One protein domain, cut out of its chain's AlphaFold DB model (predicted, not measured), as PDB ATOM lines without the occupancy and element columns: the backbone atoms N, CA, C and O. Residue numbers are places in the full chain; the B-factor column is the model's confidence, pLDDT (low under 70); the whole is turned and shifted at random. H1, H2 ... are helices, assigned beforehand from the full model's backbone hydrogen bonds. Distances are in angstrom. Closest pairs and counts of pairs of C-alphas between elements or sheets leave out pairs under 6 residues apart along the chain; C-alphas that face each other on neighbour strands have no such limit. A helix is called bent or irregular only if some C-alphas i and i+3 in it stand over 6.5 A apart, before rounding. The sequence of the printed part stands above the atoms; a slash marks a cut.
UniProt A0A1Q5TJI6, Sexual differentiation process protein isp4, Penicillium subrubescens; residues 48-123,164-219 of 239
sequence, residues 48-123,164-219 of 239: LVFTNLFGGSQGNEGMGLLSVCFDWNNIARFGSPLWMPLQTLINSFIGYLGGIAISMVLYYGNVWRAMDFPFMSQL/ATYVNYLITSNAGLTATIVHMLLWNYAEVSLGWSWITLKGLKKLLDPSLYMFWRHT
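AT A GLANCE: This is residues 48 to 123 and 164 to 219 of the 239 residues of the protein "Sexual differentiation process protein isp4" of Penicillium subrubescens (UniProt A0A1Q5TJI6). Two long helices, H3 and H5, meet near their ends as a narrow V; the short H4 sits at the point of the V, and H1 lies near H3. Beyond the open end of H5, a thin tail with the short helices H6, H7 and H8 runs on and makes much of the length, while residues 68 to 85, with H2, stick out before H3. The printed part has 132 residues with eight named helices, in the order H1 to H8, and no named strand; its class is all helix. The whole is extended, with a radius of gyration of the C-alphas of 23.2 A, and elongated, spanning 72 by 38 by 32 A.

HOW THE PARTS SIT: Begin at H1, residues 48 to 54, which is close to but not clearly touching H3, residues 86 to 108; their closest C-alphas, of Leu 53 and Ile 100, are 7.7 A apart, at a shallow tilt of 11 degrees, opposite ways. H2, residues 72 to 75, touches no helix. With residues 106 to 108 alone, H3 touches H4, residues 111 to 116, only at the corner by their link; the closest C-alphas, of Tyr 107 and Ala 114, are 5.0 A apart. Residues 103 to 107 of H3 touch residues 164 to 168 of H5, residues 164 to 187; the closest C-alphas, of Ser 103 and Thr 165, are 5.5 A apart, at a shallow tilt of 34 degrees, only just short of steep, opposite ways. H4 and H5 only just touch, with 3 pairs of C-alphas within 8 A, the closest those of Ala 114 and Ala 164 at 5.4 A. H6, residues 189 to 195, is close to but not clearly touching H5, about perpendicular at 77 degrees; the closest C-alphas, of Leu 185 and Val 192, are 7.1 A apart. H7, residues 201 to 206, is apart from H6, and is close to but not clearly touching H8, residues 210 to 213, with the C-alphas of Lys 206 and Leu 212 closest at 8.0 A. In H1, H3, H5 and H7 every O i to N i+4 pair is within hydrogen-bond range; in H6 2 of 3 are, in H4 0 of 2, beside 2 of 3 O i to N i+3 pairs, and H2 and H8 are too short for such a pair.

IN THESE COORDINATES: Find C-alpha 48 at (-43.666, 72.096, -26.264), where H1 begins. H3 runs 32.9 A from C-alpha 86 at (-60.619, 42.545, -22.509). H4 is irregular, with C-alphas 112 and 115 8.6 A apart. H5 also runs 32.9 A; H8 ends at C-alpha 213, (-32.802, 18.496, -53.580).

THE WHOLE: The farthest C-alphas, of Leu 48 and Thr 219, are 74.1 A apart. Residues 124 to 163 are not printed, and C-alphas 123 and 164 are 11.6 A apart across the cut. The link from H1 to H2, 17 residues, is long. Residues 57, 59, 77 to 82 and 216 to 219 are under 70 in pLDDT.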
ATOM      1  N   LEU A  48     -44.354  73.207 -25.588       79.12
ATOM      2  CA  LEU A  48     -43.666  72.096 -26.264       79.12
ATOM      3  C   LEU A  48     -43.937  70.739 -25.593       79.12
ATOM      4  O   LEU A  48     -44.021  69.716 -26.265       79.12
ATOM      5  N   VAL A  49     -44.122  70.719 -24.270       84.25
ATOM      6  CA  VAL A  49     -44.443  69.485 -23.534       84.25
ATOM      7  C   VAL A  49     -45.835  68.976 -23.884       84.25
ATOM      8  O   VAL A  49     -46.042  67.767 -23.989       84.25
ATOM      9  N   PHE A  50     -46.780  69.896 -24.082       83.19
ATOM     10  CA  PHE A  50     -48.130  69.557 -24.507       83.19
ATOM     11  C   PHE A  50     -48.111  68.972 -25.922       83.19
ATOM     12  O   PHE A  50     -48.647  67.884 -26.126       83.19
ATOM     13  N   THR A  51     -47.419  69.626 -26.858       84.50
ATOM     14  CA  THR A  51     -47.265  69.142 -28.238       84.50
ATOM     15  C   THR A  51     -46.593  67.767 -28.280       84.50
ATOM     16  O   THR A  51     -47.131  66.851 -28.891       84.50
ATOM     17  N   ASN A  52     -45.508  67.559 -27.526       88.44
ATOM     18  CA  ASN A  52     -44.814  66.265 -27.472       88.44
ATOM     19  C   ASN A  52     -45.706  65.130 -26.926       88.44
ATOM     20  O   ASN A  52     -45.585  63.979 -27.349       88.44
ATOM     21  N   LEU A  53     -46.617  65.427 -25.992       88.06
ATOM     22  CA  LEU A  53     -47.493  64.425 -25.376       88.06
ATOM     23  C   LEU A  53     -48.743  64.128 -26.217       88.06
ATOM     24  O   LEU A  53     -49.049  62.964 -26.490       88.06
ATOM     25  N   PHE A  54     -49.474  65.169 -26.608       83.75
ATOM     26  CA  PHE A  54     -50.761  65.051 -27.298       83.75
ATOM     27  C   PHE A  54     -50.613  64.962 -28.820       83.75
ATOM     28  O   PHE A  54     -51.488  64.409 -29.482       83.75
ATOM     29  N   GLY A  55     -49.489  65.422 -29.368       81.50
ATOM     30  CA  GLY A  55     -49.282  65.585 -30.803       81.50
ATOM     31  C   GLY A  55     -49.619  66.995 -31.285       81.50
ATOM     32  O   GLY A  55     -50.125  67.831 -30.533       81.50
ATOM     33  N   GLY A  56     -49.317  67.239 -32.557       75.50
ATOM     34  CA  GLY A  56     -49.614  68.477 -33.267       75.50
ATOM     35  C   GLY A  56     -50.182  68.197 -34.657       75.50
ATOM     36  O   GLY A  56     -50.776  67.143 -34.898       75.50
ATOM     37  N   SER A  57     -49.995  69.145 -35.569       66.38
ATOM     38  CA  SER A  57     -50.484  69.057 -36.950       66.38
ATOM     39  C   SER A  57     -49.688  68.058 -37.799       66.38
ATOM     40  O   SER A  57     -50.214  67.506 -38.769       66.38
ATOM     41  N   GLN A  58     -48.432  67.784 -37.427       71.00
ATOM     42  CA  GLN A  58     -47.574  66.846 -38.149       71.00
ATOM     43  C   GLN A  58     -47.348  65.543 -37.386       71.00
ATOM     44  O   GLN A  58     -47.279  65.493 -36.159       71.00
ATOM     45  N   GLY A  59     -47.178  64.454 -38.142       69.38
ATOM     46  CA  GLY A  59     -47.110  63.095 -37.591       69.38
ATOM     47  C   GLY A  59     -45.940  62.826 -36.637       69.38
ATOM     48  O   GLY A  59     -46.012  61.876 -35.866       69.38
ATOM     49  N   ASN A  60     -44.895  63.659 -36.658       80.88
ATOM     50  CA  ASN A  60     -43.703  63.520 -35.813       80.88
ATOM     51  C   ASN A  60     -43.641  64.567 -34.681       80.88
ATOM     52  O   ASN A  60     -42.583  64.779 -34.094       80.88
ATOM     53  N   GLU A  61     -44.745  65.248 -34.371       80.06
ATOM     54  CA  GLU A  61     -44.760  66.306 -33.348       80.06
ATOM     55  C   GLU A  61     -45.091  65.791 -31.938       80.06
ATOM     56  O   GLU A  61     -44.827  66.488 -30.964       80.06
ATOM     57  N   GLY A  62     -45.605  64.564 -31.790       84.81
ATOM     58  CA  GLY A  62     -45.853  63.998 -30.464       84.81
ATOM     59  C   GLY A  62     -46.419  62.582 -30.445       84.81
ATOM     60  O   GLY A  62     -46.578  61.930 -31.473       84.81
ATOM     61  N   MET A  63     -46.715  62.099 -29.238       86.50
ATOM     62  CA  MET A  63     -47.096  60.704 -28.976       86.50
ATOM     63  C   MET A  63     -48.576  60.377 -29.250       86.50
ATOM     64  O   MET A  63     -48.958  59.204 -29.217       86.50
ATOM     65  N   GLY A  64     -49.420  61.384 -29.493       84.38
ATOM     66  CA  GLY A  64     -50.835  61.181 -29.812       84.38
ATOM     67  C   GLY A  64     -51.692  60.731 -28.626       84.38
ATOM     68  O   GLY A  64     -52.664  60.000 -28.831       84.38
ATOM     69  N   LEU A  65     -51.334  61.102 -27.388       84.62
ATOM     70  CA  LEU A  65     -52.126  60.756 -26.203       84.62
ATOM     71  C   LEU A  65     -53.560  61.292 -26.364       84.62
ATOM     72  O   LEU A  65     -53.752  62.480 -26.588       84.62
ATOM     73  N   LEU A  66     -54.565  60.419 -26.233       81.69
ATOM     74  CA  LEU A  66     -55.985  60.743 -26.468       81.69
ATOM     75  C   LEU A  66     -56.316  61.189 -27.905       81.69
ATOM     76  O   LEU A  66     -57.346  61.827 -28.123       81.69
ATOM     77  N   SER A  67     -55.502  60.822 -28.898       78.44
ATOM     78  CA  SER A  67     -55.859  61.029 -30.301       78.44
ATOM     79  C   SER A  67     -57.040  60.132 -30.680       78.44
ATOM     80  O   SER A  67     -56.935  58.902 -30.720       78.44
ATOM     81  N   VAL A  68     -58.195  60.753 -30.914       75.12
ATOM     82  CA  VAL A  68     -59.418  60.061 -31.322       75.12
ATOM     83  C   VAL A  68     -59.532  60.126 -32.836       75.12
ATOM     84  O   VAL A  68     -59.631  61.200 -33.423       75.12
ATOM     85  N   CYS A  69     -59.563  58.959 -33.474       77.25
ATOM     86  CA  CYS A  69     -59.784  58.843 -34.906       77.25
ATOM     87  C   CYS A  69     -61.161  58.233 -35.175       77.25
ATOM     88  O   CYS A  69     -61.494  57.178 -34.639       77.25
ATOM     89  N   PHE A  70     -61.942  58.882 -36.040       73.00
ATOM     90  CA  PHE A  70     -63.216  58.359 -36.546       73.00
ATOM     91  C   PHE A  70     -63.088  57.755 -37.954       73.00
ATOM     92  O   PHE A  70     -64.090  57.373 -38.557       73.00
ATOM     93  N   ASP A  71     -61.865  57.658 -38.490       75.56
ATOM     94  CA  ASP A  71     -61.606  56.982 -39.757       75.56
ATOM     95  C   ASP A  71     -61.611  55.469 -39.547       75.56
ATOM     96  O   ASP A  71     -60.795  54.896 -38.819       75.56
ATOM     97  N   TRP A  72     -62.526  54.816 -40.251       72.81
ATOM     98  CA  TRP A  72     -62.691  53.381 -40.194       72.81
ATOM     99  C   TRP A  72     -61.445  52.597 -40.635       72.81
ATOM    100  O   TRP A  72     -61.179  51.518 -40.104       72.81
ATOM    101  N   ASN A  73     -60.652  53.137 -41.563       71.94
ATOM    102  CA  ASN A  73     -59.402  52.516 -41.997       71.94
ATOM    103  C   ASN A  73     -58.351  52.493 -40.871       71.94
ATOM    104  O   ASN A  73     -57.572  51.548 -40.759       71.94
ATOM    105  N   ASN A  74     -58.370  53.496 -39.988       75.44
ATOM    106  CA  ASN A  74     -57.512  53.537 -38.806       75.44
ATOM    107  C   ASN A  74     -58.064  52.674 -37.660       75.44
ATOM    108  O   ASN A  74     -57.299  51.958 -37.016       75.44
ATOM    109  N   ILE A  75     -59.386  52.672 -37.445       74.69
ATOM    110  CA  ILE A  75     -60.041  51.868 -36.396       74.69
ATOM    111  C   ILE A  75     -59.902  50.363 -36.675       74.69
ATOM    112  O   ILE A  75     -59.572  49.587 -35.780       74.69
ATOM    113  N   ALA A  76     -60.127  49.935 -37.918       70.81
ATOM    114  CA  ALA A  76     -60.069  48.528 -38.314       70.81
ATOM    115  C   ALA A  76     -58.685  48.097 -38.833       70.81
ATOM    116  O   ALA A  76     -58.577  47.054 -39.482       70.81
ATOM    117  N   ARG A  77     -57.625  48.869 -38.547       68.38
ATOM    118  CA  ARG A  77     -56.261  48.606 -39.039       68.38
ATOM    119  C   ARG A  77     -55.755  47.204 -38.686       68.38
ATOM    120  O   ARG A  77     -55.014  46.608 -39.460       68.38
ATOM    121  N   PHE A  78     -56.181  46.665 -37.544       64.25
ATOM    122  CA  PHE A  78     -55.808  45.329 -37.067       64.25
ATOM    123  C   PHE A  78     -56.756  44.204 -37.528       64.25
ATOM    124  O   PHE A  78     -56.611  43.061 -37.100       64.25
ATOM    125  N   GLY A  79     -57.691  44.491 -38.440       65.12
ATOM    126  CA  GLY A  79     -58.607  43.506 -39.015       65.12
ATOM    127  C   GLY A  79     -59.842  43.203 -38.155       65.12
ATOM    128  O   GLY A  79     -60.223  43.965 -37.272       65.12
ATOM    129  N   SER A  80     -60.517  42.096 -38.482       56.56
ATOM    130  CA  SER A  80     -61.674  41.564 -37.747       56.56
ATOM    131  C   SER A  80     -61.220  40.400 -36.856       56.56
ATOM    132  O   SER A  80     -60.444  39.576 -37.344       56.56
ATOM    133  N   PRO A  81     -61.713  40.264 -35.611       57.06
ATOM    134  CA  PRO A  81     -62.773  41.057 -34.985       57.06
ATOM    135  C   PRO A  81     -62.296  42.425 -34.476       57.06
ATOM    136  O   PRO A  81     -61.221  42.549 -33.902       57.06
ATOM    137  N   LEU A  82     -63.165  43.437 -34.602       66.75
ATOM    138  CA  LEU A  82     -62.996  44.750 -33.945       66.75
ATOM    139  C   LEU A  82     -62.999  44.643 -32.414       66.75
ATOM    140  O   LEU A  82     -62.579  45.560 -31.716       66.75
ATOM    141  N   TRP A  83     -63.509  43.527 -31.895       70.19
ATOM    142  CA  TRP A  83     -63.541  43.217 -30.479       70.19
ATOM    143  C   TRP A  83     -62.400  42.264 -30.130       70.19
ATOM    144  O   TRP A  83     -62.438  41.079 -30.466       70.19
ATOM    145  N   MET A  84     -61.399  42.781 -29.423       78.88
ATOM    146  CA  MET A  84     -60.361  41.968 -28.790       78.88
ATOM    147  C   MET A  84     -60.790  41.577 -27.368       78.88
ATOM    148  O   MET A  84     -61.512  42.340 -26.720       78.88
ATOM    149  N   PRO A  85     -60.341  40.421 -26.841       87.44
ATOM    150  CA  PRO A  85     -60.556  40.070 -25.442       87.44
ATOM    151  C   PRO A  85     -60.111  41.201 -24.509       87.44
ATOM    152  O   PRO A  85     -59.068  41.820 -24.730       87.44
ATOM    153  N   LEU A  86     -60.874  41.440 -23.439       88.19
ATOM    154  CA  LEU A  86     -60.619  42.545 -22.509       88.19
ATOM    155  C   LEU A  86     -59.196  42.500 -21.928       88.19
ATOM    156  O   LEU A  86     -58.556  43.535 -21.781       88.19
ATOM    157  N   GLN A  87     -58.678  41.300 -21.658       88.75
ATOM    158  CA  GLN A  87     -57.312  41.112 -21.173       88.75
ATOM    159  C   GLN A  87     -56.266  41.633 -22.169       88.75
ATOM    160  O   GLN A  87     -55.345  42.342 -21.768       88.75
ATOM    161  N   THR A  88     -56.424  41.335 -23.462       86.56
ATOM    162  CA  THR A  88     -55.541  41.840 -24.522       86.56
ATOM    163  C   THR A  88     -55.653  43.354 -24.641       86.56
ATOM    164  O   THR A  88     -54.636  44.031 -24.741       86.56
ATOM    165  N   LEU A  89     -56.873  43.894 -24.575       86.38
ATOM    166  CA  LEU A  89     -57.106  45.335 -24.664       86.38
ATOM    167  C   LEU A  89     -56.425  46.093 -23.517       86.38
ATOM    168  O   LEU A  89     -55.704  47.057 -23.766       86.38
ATOM    169  N   ILE A  90     -56.608  45.637 -22.274       90.88
ATOM    170  CA  ILE A  90     -55.997  46.255 -21.091       90.88
ATOM    171  C   ILE A  90     -54.472  46.129 -21.146       90.88
ATOM    172  O   ILE A  90     -53.779  47.111 -20.891       90.88
ATOM    173  N   ASN A  91     -53.937  44.963 -21.520       91.31
ATOM    174  CA  ASN A  91     -52.491  44.770 -21.629       91.31
ATOM    175  C   ASN A  91     -51.869  45.702 -22.682       91.31
ATOM    176  O   ASN A  91     -50.880  46.379 -22.407       91.31
ATOM    177  N   SER A  92     -52.488  45.800 -23.862       88.19
ATOM    178  CA  SER A  92     -52.054  46.725 -24.914       88.19
ATOM    179  C   SER A  92     -52.166  48.186 -24.479       88.19
ATOM    180  O   SER A  92     -51.281  48.979 -24.788       88.19
ATOM    181  N   PHE A  93     -53.208  48.551 -23.725       89.00
ATOM    182  CA  PHE A  93     -53.376  49.905 -23.199       89.00
ATOM    183  C   PHE A  93     -52.304  50.269 -22.162       89.00
ATOM    184  O   PHE A  93     -51.732  51.356 -22.225       89.00
ATOM    185  N   ILE A  94     -51.971  49.346 -21.252       93.56
ATOM    186  CA  ILE A  94     -50.864  49.521 -20.299       93.56
ATOM    187  C   ILE A  94     -49.539  49.670 -21.052       93.56
ATOM    188  O   ILE A  94     -48.763  50.571 -20.741       93.56
ATOM    189  N   GLY A  95     -49.295  48.831 -22.064       91.62
ATOM    190  CA  GLY A  95     -48.105  48.929 -22.911       91.62
ATOM    191  C   GLY A  95     -48.015  50.265 -23.652       91.62
ATOM    192  O   GLY A  95     -46.951  50.878 -23.680       91.62
ATOM    193  N   TYR A  96     -49.135  50.756 -24.184       89.75
ATOM    194  CA  TYR A  96     -49.226  52.062 -24.837       89.75
ATOM    195  C   TYR A  96     -48.877  53.211 -23.879       89.75
ATOM    196  O   TYR A  96     -47.985  54.005 -24.178       89.75
ATOM    197  N   LEU A  97     -49.505  53.267 -22.697       92.81
ATOM    198  CA  LEU A  97     -49.193  54.288 -21.689       92.81
ATOM    199  C   LEU A  97     -47.747  54.182 -21.184       92.81
ATOM    200  O   LEU A  97     -47.079  55.199 -21.003       92.81
ATOM    201  N   GLY A  98     -47.249  52.957 -21.000       93.31
ATOM    202  CA  GLY A  98     -45.861  52.695 -20.629       93.31
ATOM    203  C   GLY A  98     -44.876  53.199 -21.684       93.31
ATOM    204  O   GLY A  98     -43.897  53.853 -21.338       93.31
ATOM    205  N   GLY A  99     -45.160  52.973 -22.968       92.25
ATOM    206  CA  GLY A  99     -44.350  53.477 -24.078       92.25
ATOM    207  C   GLY A  99     -44.291  55.004 -24.123       92.25
ATOM    208  O   GLY A  99     -43.213  55.567 -24.304       92.25
ATOM    209  N   ILE A 100     -45.420  55.679 -23.880       91.81
ATOM    210  CA  ILE A 100     -45.465  57.145 -23.753       91.81
ATOM    211  C   ILE A 100     -44.596  57.610 -22.587       91.81
ATOM    212  O   ILE A 100     -43.751  58.487 -22.766       91.81
ATOM    213  N   ALA A 101     -44.762  57.005 -21.411       93.00
ATOM    214  CA  ALA A 101     -43.991  57.370 -20.229       93.00
ATOM    215  C   ALA A 101     -42.481  57.183 -20.449       93.00
ATOM    216  O   ALA A 101     -41.711  58.096 -20.155       93.00
ATOM    217  N   ILE A 102     -42.059  56.049 -21.018       93.94
ATOM    218  CA  ILE A 102     -40.645  55.767 -21.311       93.94
ATOM    219  C   ILE A 102     -40.084  56.798 -22.293       93.94
ATOM    220  O   ILE A 102     -39.045  57.389 -22.013       93.94
ATOM    221  N   SER A 103     -40.773  57.069 -23.405       92.75
ATOM    222  CA  SER A 103     -40.320  58.055 -24.396       92.75
ATOM    223  C   SER A 103     -40.189  59.464 -23.806       92.75
ATOM    224  O   SER A 103     -39.194  60.144 -24.054       92.75
ATOM    225  N   MET A 104     -41.142  59.886 -22.969       91.50
ATOM    226  CA  MET A 104     -41.085  61.181 -22.281       91.50
ATOM    227  C   MET A 104     -39.916  61.239 -21.288       91.50
ATOM    228  O   MET A 104     -39.171  62.219 -21.268       91.50
ATOM    229  N   VAL A 105     -39.712  60.185 -20.494       93.56
ATOM    230  CA  VAL A 105     -38.601  60.106 -19.532       93.56
ATOM    231  C   VAL A 105     -37.248  60.105 -20.240       93.56
ATOM    232  O   VAL A 105     -36.343  60.802 -19.795       93.56
ATOM    233  N   LEU A 106     -37.097  59.372 -21.346       93.38
ATOM    234  CA  LEU A 106     -35.848  59.347 -22.113       93.38
ATOM    235  C   LEU A 106     -35.510  60.729 -22.682       93.38
ATOM    236  O   LEU A 106     -34.363  61.165 -22.578       93.38
ATOM    237  N   TYR A 107     -36.510  61.426 -23.233       91.94
ATOM    238  CA  TYR A 107     -36.312  62.746 -23.824       91.94
ATOM    239  C   TYR A 107     -35.979  63.811 -22.771       91.94
ATOM    240  O   TYR A 107     -34.916  64.430 -22.823       91.94
ATOM    241  N   TYR A 108     -36.838  63.989 -21.764       91.06
ATOM    242  CA  TYR A 108     -36.625  65.013 -20.730       91.06
ATOM    243  C   TYR A 108     -35.540  64.635 -19.715       91.06
ATOM    244  O   TYR A 108     -34.965  65.511 -19.075       91.06
ATOM    245  N   GLY A 109     -35.211  63.347 -19.596       90.69
ATOM    246  CA  GLY A 109     -34.045  62.853 -18.861       90.69
ATOM    247  C   GLY A 109     -32.720  63.034 -19.607       90.69
ATOM    248  O   GLY A 109     -31.684  62.616 -19.098       90.69
ATOM    249  N   ASN A 110     -32.743  63.641 -20.802       90.88
ATOM    250  CA  ASN A 110     -31.593  63.877 -21.675       90.88
ATOM    251  C   ASN A 110     -30.748  62.627 -21.974       90.88
ATOM    252  O   ASN A 110     -29.524  62.699 -22.129       90.88
ATOM    253  N   VAL A 111     -31.384  61.458 -22.039       90.56
ATOM    254  CA  VAL A 111     -30.676  60.206 -22.319       90.56
ATOM    255  C   VAL A 111     -30.224  60.231 -23.780       90.56
ATOM    256  O   VAL A 111     -31.014  60.525 -24.666       90.56
ATOM    257  N   TRP A 112     -28.940  59.965 -24.037       89.38
ATOM    258  CA  TRP A 112     -28.325  60.078 -25.373       89.38
ATOM    259  C   TRP A 112     -28.381  61.482 -25.993       89.38
ATOM    260  O   TRP A 112     -28.466  61.603 -27.212       89.38
ATOM    261  N   ARG A 113     -28.313  62.537 -25.167       88.50
ATOM    262  CA  ARG A 113     -28.429  63.933 -25.631       88.50
ATOM    263  C   ARG A 113     -29.762  64.201 -26.343       88.50
ATOM    264  O   ARG A 113     -29.822  64.955 -27.305       88.50
ATOM    265  N   ALA A 114     -30.840  63.563 -25.883       88.44
ATOM    266  CA  ALA A 114     -32.144  63.625 -26.536       88.44
ATOM    267  C   ALA A 114     -32.653  65.052 -26.801       88.44
ATOM    268  O   ALA A 114     -33.309  65.258 -27.814       88.44
ATOM    269  N   MET A 115     -32.345  66.019 -25.926       88.19
ATOM    270  CA  MET A 115     -32.803  67.410 -26.070       88.19
ATOM    271  C   MET A 115     -32.067  68.204 -27.162       88.19
ATOM    272  O   MET A 115     -32.503  69.304 -27.504       88.19
ATOM    273  N   ASP A 116     -30.978  67.672 -27.720       88.81
ATOM    274  CA  ASP A 116     -30.254  68.294 -28.837       88.81
ATOM    275  C   ASP A 116     -30.915  67.985 -30.196       88.81
ATOM    276  O   ASP A 116     -30.562  68.573 -31.217       88.81
ATOM    277  N   PHE A 117     -31.885  67.066 -30.209       90.56
ATOM    278  CA  PHE A 117     -32.572  66.561 -31.395       90.56
ATOM    279  C   PHE A 117     -34.087  66.768 -31.260       90.56
ATOM    280  O   PHE A 117     -34.590  66.920 -30.143       90.56
ATOM    281  N   PRO A 118     -34.859  66.755 -32.363       89.62
ATOM    282  CA  PRO A 118     -36.310  66.852 -32.258       89.62
ATOM    283  C   PRO A 118     -36.885  65.657 -31.490       89.62
ATOM    284  O   PRO A 118     -36.341  64.551 -31.534       89.62
ATOM    285  N   PHE A 119     -38.024  65.873 -30.823       88.69
ATOM    286  CA  PHE A 119     -38.673  64.856 -29.992       88.69
ATOM    287  C   PHE A 119     -38.902  63.538 -30.738       88.69
ATOM    288  O   PHE A 119     -38.641  62.465 -30.193       88.69
ATOM    289  N   MET A 120     -39.341  63.601 -31.997       88.62
ATOM    290  CA  MET A 120     -39.520  62.431 -32.845       88.62
ATOM    291  C   MET A 120     -39.045  62.716 -34.267       88.62
ATOM    292  O   MET A 120     -39.423  63.704 -34.887       88.62
ATOM    293  N   SER A 121     -38.191  61.840 -34.788       89.69
ATOM    294  CA  SER A 121     -37.748  61.859 -36.182       89.69
ATOM    295  C   SER A 121     -37.085  60.533 -36.532       89.69
ATOM    296  O   SER A 121     -36.452  59.905 -35.683       89.69
ATOM    297  N   GLN A 122     -37.233  60.124 -37.791       88.31
ATOM    298  CA  GLN A 122     -36.571  58.948 -38.366       88.31
ATOM    299  C   GLN A 122     -35.269  59.316 -39.095       88.31
ATOM    300  O   GLN A 122     -34.588  58.434 -39.607       88.31
ATOM    301  N   LEU A 123     -34.947  60.610 -39.174       89.88
ATOM    302  CA  LEU A 123     -33.731  61.096 -39.815       89.88
ATOM    303  C   LEU A 123     -32.521  60.946 -38.887       89.88
ATOM    304  O   LEU A 123     -32.650  60.892 -37.661       89.88
ATOM    305  N   ALA A 164     -34.019  59.959 -29.462       92.44
ATOM    306  CA  ALA A 164     -34.171  58.999 -28.367       92.44
ATOM    307  C   ALA A 164     -35.464  58.173 -28.479       92.44
ATOM    308  O   ALA A 164     -35.484  56.995 -28.121       92.44
ATOM    309  N   THR A 165     -36.531  58.759 -29.028       92.12
ATOM    310  CA  THR A 165     -37.800  58.067 -29.293       92.12
ATOM    311  C   THR A 165     -37.662  57.011 -30.390       92.12
ATOM    312  O   THR A 165     -38.225  55.922 -30.256       92.12
ATOM    313  N   TYR A 166     -36.860  57.268 -31.428       92.19
ATOM    314  CA  TYR A 166     -36.581  56.284 -32.474       92.19
ATOM    315  C   TYR A 166     -35.686  55.143 -31.971       92.19
ATOM    316  O   TYR A 166     -35.977  53.973 -32.224       92.19
ATOM    317  N   VAL A 167     -34.659  55.452 -31.173       92.94
ATOM    318  CA  VAL A 167     -33.839  54.424 -30.506       92.94
ATOM    319  C   VAL A 167     -34.704  53.548 -29.594       92.94
ATOM    320  O   VAL A 167     -34.621  52.319 -29.656       92.94
ATOM    321  N   ASN A 168     -35.589  54.158 -28.801       93.50
ATOM    322  CA  ASN A 168     -36.535  53.437 -27.950       93.50
ATOM    323  C   ASN A 168     -37.442  52.497 -28.763       93.50
ATOM    324  O   ASN A 168     -37.645  51.342 -28.380       93.50
ATOM    325  N   TYR A 169     -37.950  52.966 -29.907       92.00
ATOM    326  CA  TYR A 169     -38.745  52.153 -30.827       92.00
ATOM    327  C   TYR A 169     -37.967  50.935 -31.345       92.00
ATOM    328  O   TYR A 169     -38.491  49.818 -31.305       92.00
ATOM    329  N   LEU A 170     -36.715  51.115 -31.779       93.31
ATOM    330  CA  LEU A 170     -35.874  50.020 -32.277       93.31
ATOM    331  C   LEU A 170     -35.588  48.978 -31.189       93.31
ATOM    332  O   LEU A 170     -35.753  47.777 -31.420       93.31
ATOM    333  N   ILE A 171     -35.201  49.425 -29.991       94.19
ATOM    334  CA  ILE A 171     -34.918  48.535 -28.856       94.19
ATOM    335  C   ILE A 171     -36.176  47.759 -28.471       94.19
ATOM    336  O   ILE A 171     -36.136  46.532 -28.379       94.19
ATOM    337  N   THR A 172     -37.300  48.454 -28.296       92.50
ATOM    338  CA  THR A 172     -38.561  47.835 -27.870       92.50
ATOM    339  C   THR A 172     -39.096  46.867 -28.921       92.50
ATOM    340  O   THR A 172     -39.610  45.810 -28.565       92.50
ATOM    341  N   SER A 173     -38.930  47.160 -30.213       91.44
ATOM    342  CA  SER A 173     -39.352  46.262 -31.297       91.44
ATOM    343  C   SER A 173     -38.531  44.970 -31.321       91.44
ATOM    344  O   SER A 173     -39.092  43.875 -31.392       91.44
ATOM    345  N   ASN A 174     -37.206  45.076 -31.185       94.56
ATOM    346  CA  ASN A 174     -36.320  43.910 -31.110       94.56
ATOM    347  C   ASN A 174     -36.559  43.091 -29.829       94.56
ATOM    348  O   ASN A 174     -36.604  41.856 -29.862       94.56
ATOM    349  N   ALA A 175     -36.771  43.772 -28.701       94.19
ATOM    350  CA  ALA A 175     -37.168  43.141 -27.447       94.19
ATOM    351  C   ALA A 175     -38.532  42.443 -27.578       94.19
ATOM    352  O   ALA A 175     -38.700  41.325 -27.103       94.19
ATOM    353  N   GLY A 176     -39.485  43.050 -28.286       92.75
ATOM    354  CA  GLY A 176     -40.786  42.459 -28.582       92.75
ATOM    355  C   GLY A 176     -40.658  41.165 -29.383       92.75
ATOM    356  O   GLY A 176     -41.211  40.143 -28.983       92.75
ATOM    357  N   LEU A 177     -39.869  41.163 -30.462       92.94
ATOM    358  CA  LEU A 177     -39.630  39.961 -31.268       92.94
ATOM    359  C   LEU A 177     -39.036  38.828 -30.423       92.94
ATOM    360  O   LEU A 177     -39.561  37.713 -30.408       92.94
ATOM    361  N   THR A 178     -37.970  39.113 -29.678       93.81
ATOM    362  CA  THR A 178     -37.338  38.108 -28.813       93.81
ATOM    363  C   THR A 178     -38.295  37.611 -27.726       93.81
ATOM    364  O   THR A 178     -38.405  36.400 -27.526       93.81
ATOM    365  N   ALA A 179     -39.070  38.501 -27.102       93.19
ATOM    366  CA  ALA A 179     -40.092  38.139 -26.126       93.19
ATOM    367  C   ALA A 179     -41.179  37.233 -26.723       93.19
ATOM    368  O   ALA A 179     -41.600  36.292 -26.056       93.19
ATOM    369  N   THR A 180     -41.605  37.452 -27.974       90.88
ATOM    370  CA  THR A 180     -42.596  36.572 -28.624       90.88
ATOM    371  C   THR A 180     -42.059  35.159 -28.839       90.88
ATOM    372  O   THR A 180     -42.773  34.193 -28.574       90.88
ATOM    373  N   ILE A 181     -40.789  35.020 -29.241       91.38
ATOM    374  CA  ILE A 181     -40.132  33.716 -29.407       91.38
ATOM    375  C   ILE A 181     -40.007  33.019 -28.051       91.38
ATOM    376  O   ILE A 181     -40.393  31.860 -27.912       91.38
ATOM    377  N   VAL A 182     -39.516  33.726 -27.030       94.06
ATOM    378  CA  VAL A 182     -39.363  33.174 -25.677       94.06
ATOM    379  C   VAL A 182     -40.719  32.767 -25.095       94.06
ATOM    380  O   VAL A 182     -40.847  31.674 -24.548       94.06
ATOM    381  N   HIS A 183     -41.749  33.598 -25.254       90.75
ATOM    382  CA  HIS A 183     -43.100  33.285 -24.791       90.75
ATOM    383  C   HIS A 183     -43.676  32.061 -25.511       90.75
ATOM    384  O   HIS A 183     -44.221  31.173 -24.856       90.75
ATOM    385  N   MET A 184     -43.503  31.964 -26.834       89.12
ATOM    386  CA  MET A 184     -43.902  30.784 -27.604       89.12
ATOM    387  C   MET A 184     -43.218  29.518 -27.074       89.12
ATOM    388  O   MET A 184     -43.895  28.524 -26.821       89.12
ATOM    389  N   LEU A 185     -41.899  29.567 -26.863       88.88
ATOM    390  CA  LEU A 185     -41.113  28.412 -26.428       88.88
ATOM    391  C   LEU A 185     -41.410  27.983 -24.992       88.88
ATOM    392  O   LEU A 185     -41.390  26.788 -24.729       88.88
ATOM    393  N   LEU A 186     -41.669  28.914 -24.071       91.56
ATOM    394  CA  LEU A 186     -41.930  28.586 -22.665       91.56
ATOM    395  C   LEU A 186     -43.389  28.200 -22.416       91.56
ATOM    396  O   LEU A 186     -43.653  27.230 -21.710       91.56
ATOM    397  N   TRP A 187     -44.336  28.950 -22.982       89.94
ATOM    398  CA  TRP A 187     -45.762  28.764 -22.704       89.94
ATOM    399  C   TRP A 187     -46.394  27.674 -23.573       89.94
ATOM    400  O   TRP A 187     -47.215  26.901 -23.089       89.94
ATOM    401  N   ASN A 188     -45.977  27.565 -24.838       87.88
ATOM    402  CA  ASN A 188     -46.514  26.586 -25.793       87.88
ATOM    403  C   ASN A 188     -45.535  25.430 -26.050       87.88
ATOM    404  O   ASN A 188     -45.641  24.739 -27.063       87.88
ATOM    405  N   TYR A 189     -44.587  25.194 -25.135       85.19
ATOM    406  CA  TYR A 189     -43.545  24.175 -25.291       85.19
ATOM    407  C   TYR A 189     -44.106  22.800 -25.667       85.19
ATOM    408  O   TYR A 189     -43.588  22.143 -26.568       85.19
ATOM    409  N   ALA A 190     -45.178  22.368 -24.993       84.25
ATOM    410  CA  ALA A 190     -45.782  21.057 -25.214       84.25
ATOM    411  C   ALA A 190     -46.223  20.877 -26.676       84.25
ATOM    412  O   ALA A 190     -45.899  19.867 -27.297       84.25
ATOM    413  N   GLU A 191     -46.870  21.884 -27.257       86.69
ATOM    414  CA  GLU A 191     -47.331  21.860 -28.647       86.69
ATOM    415  C   GLU A 191     -46.172  22.019 -29.640       86.69
ATOM    416  O   GLU A 191     -46.072  21.274 -30.618       86.69
ATOM    417  N   VAL A 192     -45.239  22.934 -29.359       84.62
ATOM    418  CA  VAL A 192     -44.052  23.164 -30.199       84.62
ATOM    419  C   VAL A 192     -43.173  21.909 -30.263       84.62
ATOM    420  O   VAL A 192     -42.676  21.558 -31.335       84.62
ATOM    421  N   SER A 193     -43.035  21.180 -29.152       81.94
ATOM    422  CA  SER A 193     -42.245  19.945 -29.089       81.94
ATOM    423  C   SER A 193     -42.788  18.844 -30.007       81.94
ATOM    424  O   SER A 193     -42.009  18.114 -30.624       81.94
ATOM    425  N   LEU A 194     -44.113  18.772 -30.190       83.50
ATOM    426  CA  LEU A 194     -44.750  17.856 -31.142       83.50
ATOM    427  C   LEU A 194     -44.447  18.264 -32.587       83.50
ATOM    428  O   LEU A 194     -44.099  17.416 -33.413       83.50
ATOM    429  N   GLY A 195     -44.510  19.564 -32.879       80.50
ATOM    430  CA  GLY A 195     -44.143  20.122 -34.181       80.50
ATOM    431  C   GLY A 195     -42.665  19.931 -34.531       80.50
ATOM    432  O   GLY A 195     -42.322  19.923 -35.707       80.50
ATOM    433  N   TRP A 196     -41.790  19.743 -33.541       74.06
ATOM    434  CA  TRP A 196     -40.352  19.504 -33.725       74.06
ATOM    435  C   TRP A 196     -39.974  18.019 -33.718       74.06
ATOM    436  O   TRP A 196     -38.799  17.678 -33.830       74.06
ATOM    437  N   SER A 197     -40.955  17.115 -33.673       74.50
ATOM    438  CA  SER A 197     -40.724  15.664 -33.740       74.50
ATOM    439  C   SER A 197     -39.985  15.208 -35.013       74.50
ATOM    440  O   SER A 197     -39.315  14.172 -35.004       74.50
ATOM    441  N   TRP A 198     -40.033  15.995 -36.098       72.38
ATOM    442  CA  TRP A 198     -39.264  15.748 -37.327       72.38
ATOM    443  C   TRP A 198     -37.777  16.127 -37.212       72.38
ATOM    444  O   TRP A 198     -36.960  15.588 -37.965       72.38
ATOM    445  N   ILE A 199     -37.398  16.988 -36.256       73.44
ATOM    446  CA  ILE A 199     -36.009  17.383 -35.955       73.44
ATOM    447  C   ILE A 199     -35.347  16.279 -35.118       73.44
ATOM    448  O   ILE A 199     -34.862  16.466 -34.006       73.44
ATOM    449  N   THR A 200     -35.336  15.068 -35.659       78.62
ATOM    450  CA  THR A 200     -34.498  13.976 -35.165       78.62
ATOM    451  C   THR A 200     -33.219  13.919 -35.989       78.62
ATOM    452  O   THR A 200     -33.215  14.251 -37.172       78.62
ATOM    453  N   LEU A 201     -32.121  13.429 -35.404       72.44
ATOM    454  CA  LEU A 201     -30.835  13.233 -36.101       72.44
ATOM    455  C   LEU A 201     -30.981  12.488 -37.442       72.44
ATOM    456  O   LEU A 201     -30.225  12.732 -38.379       72.44
ATOM    457  N   LYS A 202     -31.968  11.590 -37.548       76.69
ATOM    458  CA  LYS A 202     -32.305  10.881 -38.789       76.69
ATOM    459  C   LYS A 202     -33.012  11.782 -39.812       76.69
ATOM    460  O   LYS A 202     -32.653  11.734 -40.983       76.69
ATOM    461  N   GLY A 203     -33.967  12.613 -39.385       76.62
ATOM    462  CA  GLY A 203     -34.646  13.593 -40.242       76.62
ATOM    463  C   GLY A 203     -33.700  14.682 -40.751       76.62
ATOM    464  O   GLY A 203     -33.719  15.004 -41.935       76.62
ATOM    465  N   LEU A 204     -32.789  15.157 -39.895       78.44
ATOM    466  CA  LEU A 204     -31.768  16.137 -40.275       78.44
ATOM    467  C   LEU A 204     -30.773  15.573 -41.299       78.44
ATOM    468  O   LEU A 204     -30.451  16.236 -42.276       78.44
ATOM    469  N   LYS A 205     -30.321  14.322 -41.111       77.56
ATOM    470  CA  LYS A 205     -29.477  13.633 -42.102       77.56
ATOM    471  C   LYS A 205     -30.196  13.443 -43.434       77.56
ATOM    472  O   LYS A 205     -29.570  13.578 -44.476       77.56
ATOM    473  N   LYS A 206     -31.503  13.172 -43.402       76.69
ATOM    474  CA  LYS A 206     -32.329  13.066 -44.607       76.69
ATOM    475  C   LYS A 206     -32.433  14.414 -45.331       76.69
ATOM    476  O   LYS A 206     -32.279  14.452 -46.537       76.69
ATOM    477  N   LEU A 207     -32.581  15.526 -44.610       76.62
ATOM    478  CA  LEU A 207     -32.530  16.885 -45.178       76.62
ATOM    479  C   LEU A 207     -31.150  17.305 -45.705       76.62
ATOM    480  O   LEU A 207     -31.028  18.373 -46.282       76.62
ATOM    481  N   LEU A 208     -30.100  16.512 -45.507       79.50
ATOM    482  CA  LEU A 208     -28.793  16.735 -46.129       79.50
ATOM    483  C   LEU A 208     -28.548  15.777 -47.298       79.50
ATOM    484  O   LEU A 208     -27.499  15.845 -47.934       79.50
ATOM    485  N   ASP A 209     -29.501  14.888 -47.582       80.38
ATOM    486  CA  ASP A 209     -29.407  13.939 -48.676       80.38
ATOM    487  C   ASP A 209     -29.624  14.674 -50.014       80.38
ATOM    488  O   ASP A 209     -30.703  15.236 -50.249       80.38
ATOM    489  N   PRO A 210     -28.627  14.683 -50.921       77.25
ATOM    490  CA  PRO A 210     -28.741  15.338 -52.220       77.25
ATOM    491  C   PRO A 210     -29.891  14.798 -53.073       77.25
ATOM    492  O   PRO A 210     -30.329  15.493 -53.985       77.25
ATOM    493  N   SER A 211     -30.403  13.595 -52.788       73.69
ATOM    494  CA  SER A 211     -31.543  13.000 -53.500       73.69
ATOM    495  C   SER A 211     -32.855  13.781 -53.339       73.69
ATOM    496  O   SER A 211     -33.668  13.797 -54.261       73.69
ATOM    497  N   LEU A 212     -33.052  14.487 -52.221       72.06
ATOM    498  CA  LEU A 212     -34.240  15.321 -51.996       72.06
ATOM    499  C   LEU A 212     -34.184  16.647 -52.756       72.06
ATOM    500  O   LEU A 212     -35.207  17.124 -53.244       72.06
ATOM    501  N   TYR A 213     -32.990  17.230 -52.876       76.94
ATOM    502  CA  TYR A 213     -32.802  18.496 -53.580       76.94
ATOM    503  C   TYR A 213     -32.560  18.290 -55.062       76.94
ATOM    504  O   TYR A 213     -32.996  19.113 -55.837       76.94
ATOM    505  N   MET A 214     -31.934  17.197 -55.490       75.94
ATOM    506  CA  MET A 214     -31.675  16.899 -56.901       75.94
ATOM    507  C   MET A 214     -32.735  15.961 -57.492       75.94
ATOM    508  O   MET A 214     -32.409  15.101 -58.309       75.94
ATOM    509  N   PHE A 215     -34.011  16.124 -57.122       70.75
ATOM    510  CA  PHE A 215     -35.099  15.275 -57.629       70.75
ATOM    511  C   PHE A 215     -35.220  15.323 -59.166       70.75
ATOM    512  O   PHE A 215     -35.631  14.353 -59.796       70.75
ATOM    513  N   TRP A 216     -34.788  16.430 -59.783       69.88
ATOM    514  CA  TRP A 216     -34.709  16.623 -61.236       69.88
ATOM    515  C   TRP A 216     -33.561  15.858 -61.917       69.88
ATOM    516  O   TRP A 216     -33.538  15.758 -63.141       69.88
ATOM    517  N   ARG A 217     -32.583  15.340 -61.158       63.91
ATOM    518  CA  ARG A 217     -31.489  14.496 -61.676       63.91
ATOM    519  C   ARG A 217     -31.824  13.010 -61.672       63.91
ATOM    520  O   ARG A 217     -30.999  12.227 -62.137       63.91
ATOM    521  N   HIS A 218     -33.003  12.605 -61.195       59.50
ATOM    522  CA  HIS A 218     -33.482  11.251 -61.435       59.50
ATOM    523  C   HIS A 218     -33.640  11.040 -62.946       59.50
ATOM    524  O   HIS A 218     -34.649  11.401 -63.548       59.50
ATOM    525  N   THR A 219     -32.628  10.439 -63.571       58.06
ATOM    526  CA  THR A 219     -32.745   9.824 -64.890       58.06
ATOM    527  C   THR A 219     -33.722   8.667 -64.740       58.06
ATOM    528  O   THR A 219     -33.349   7.578 -64.306       58.06
TER     529      THR A 219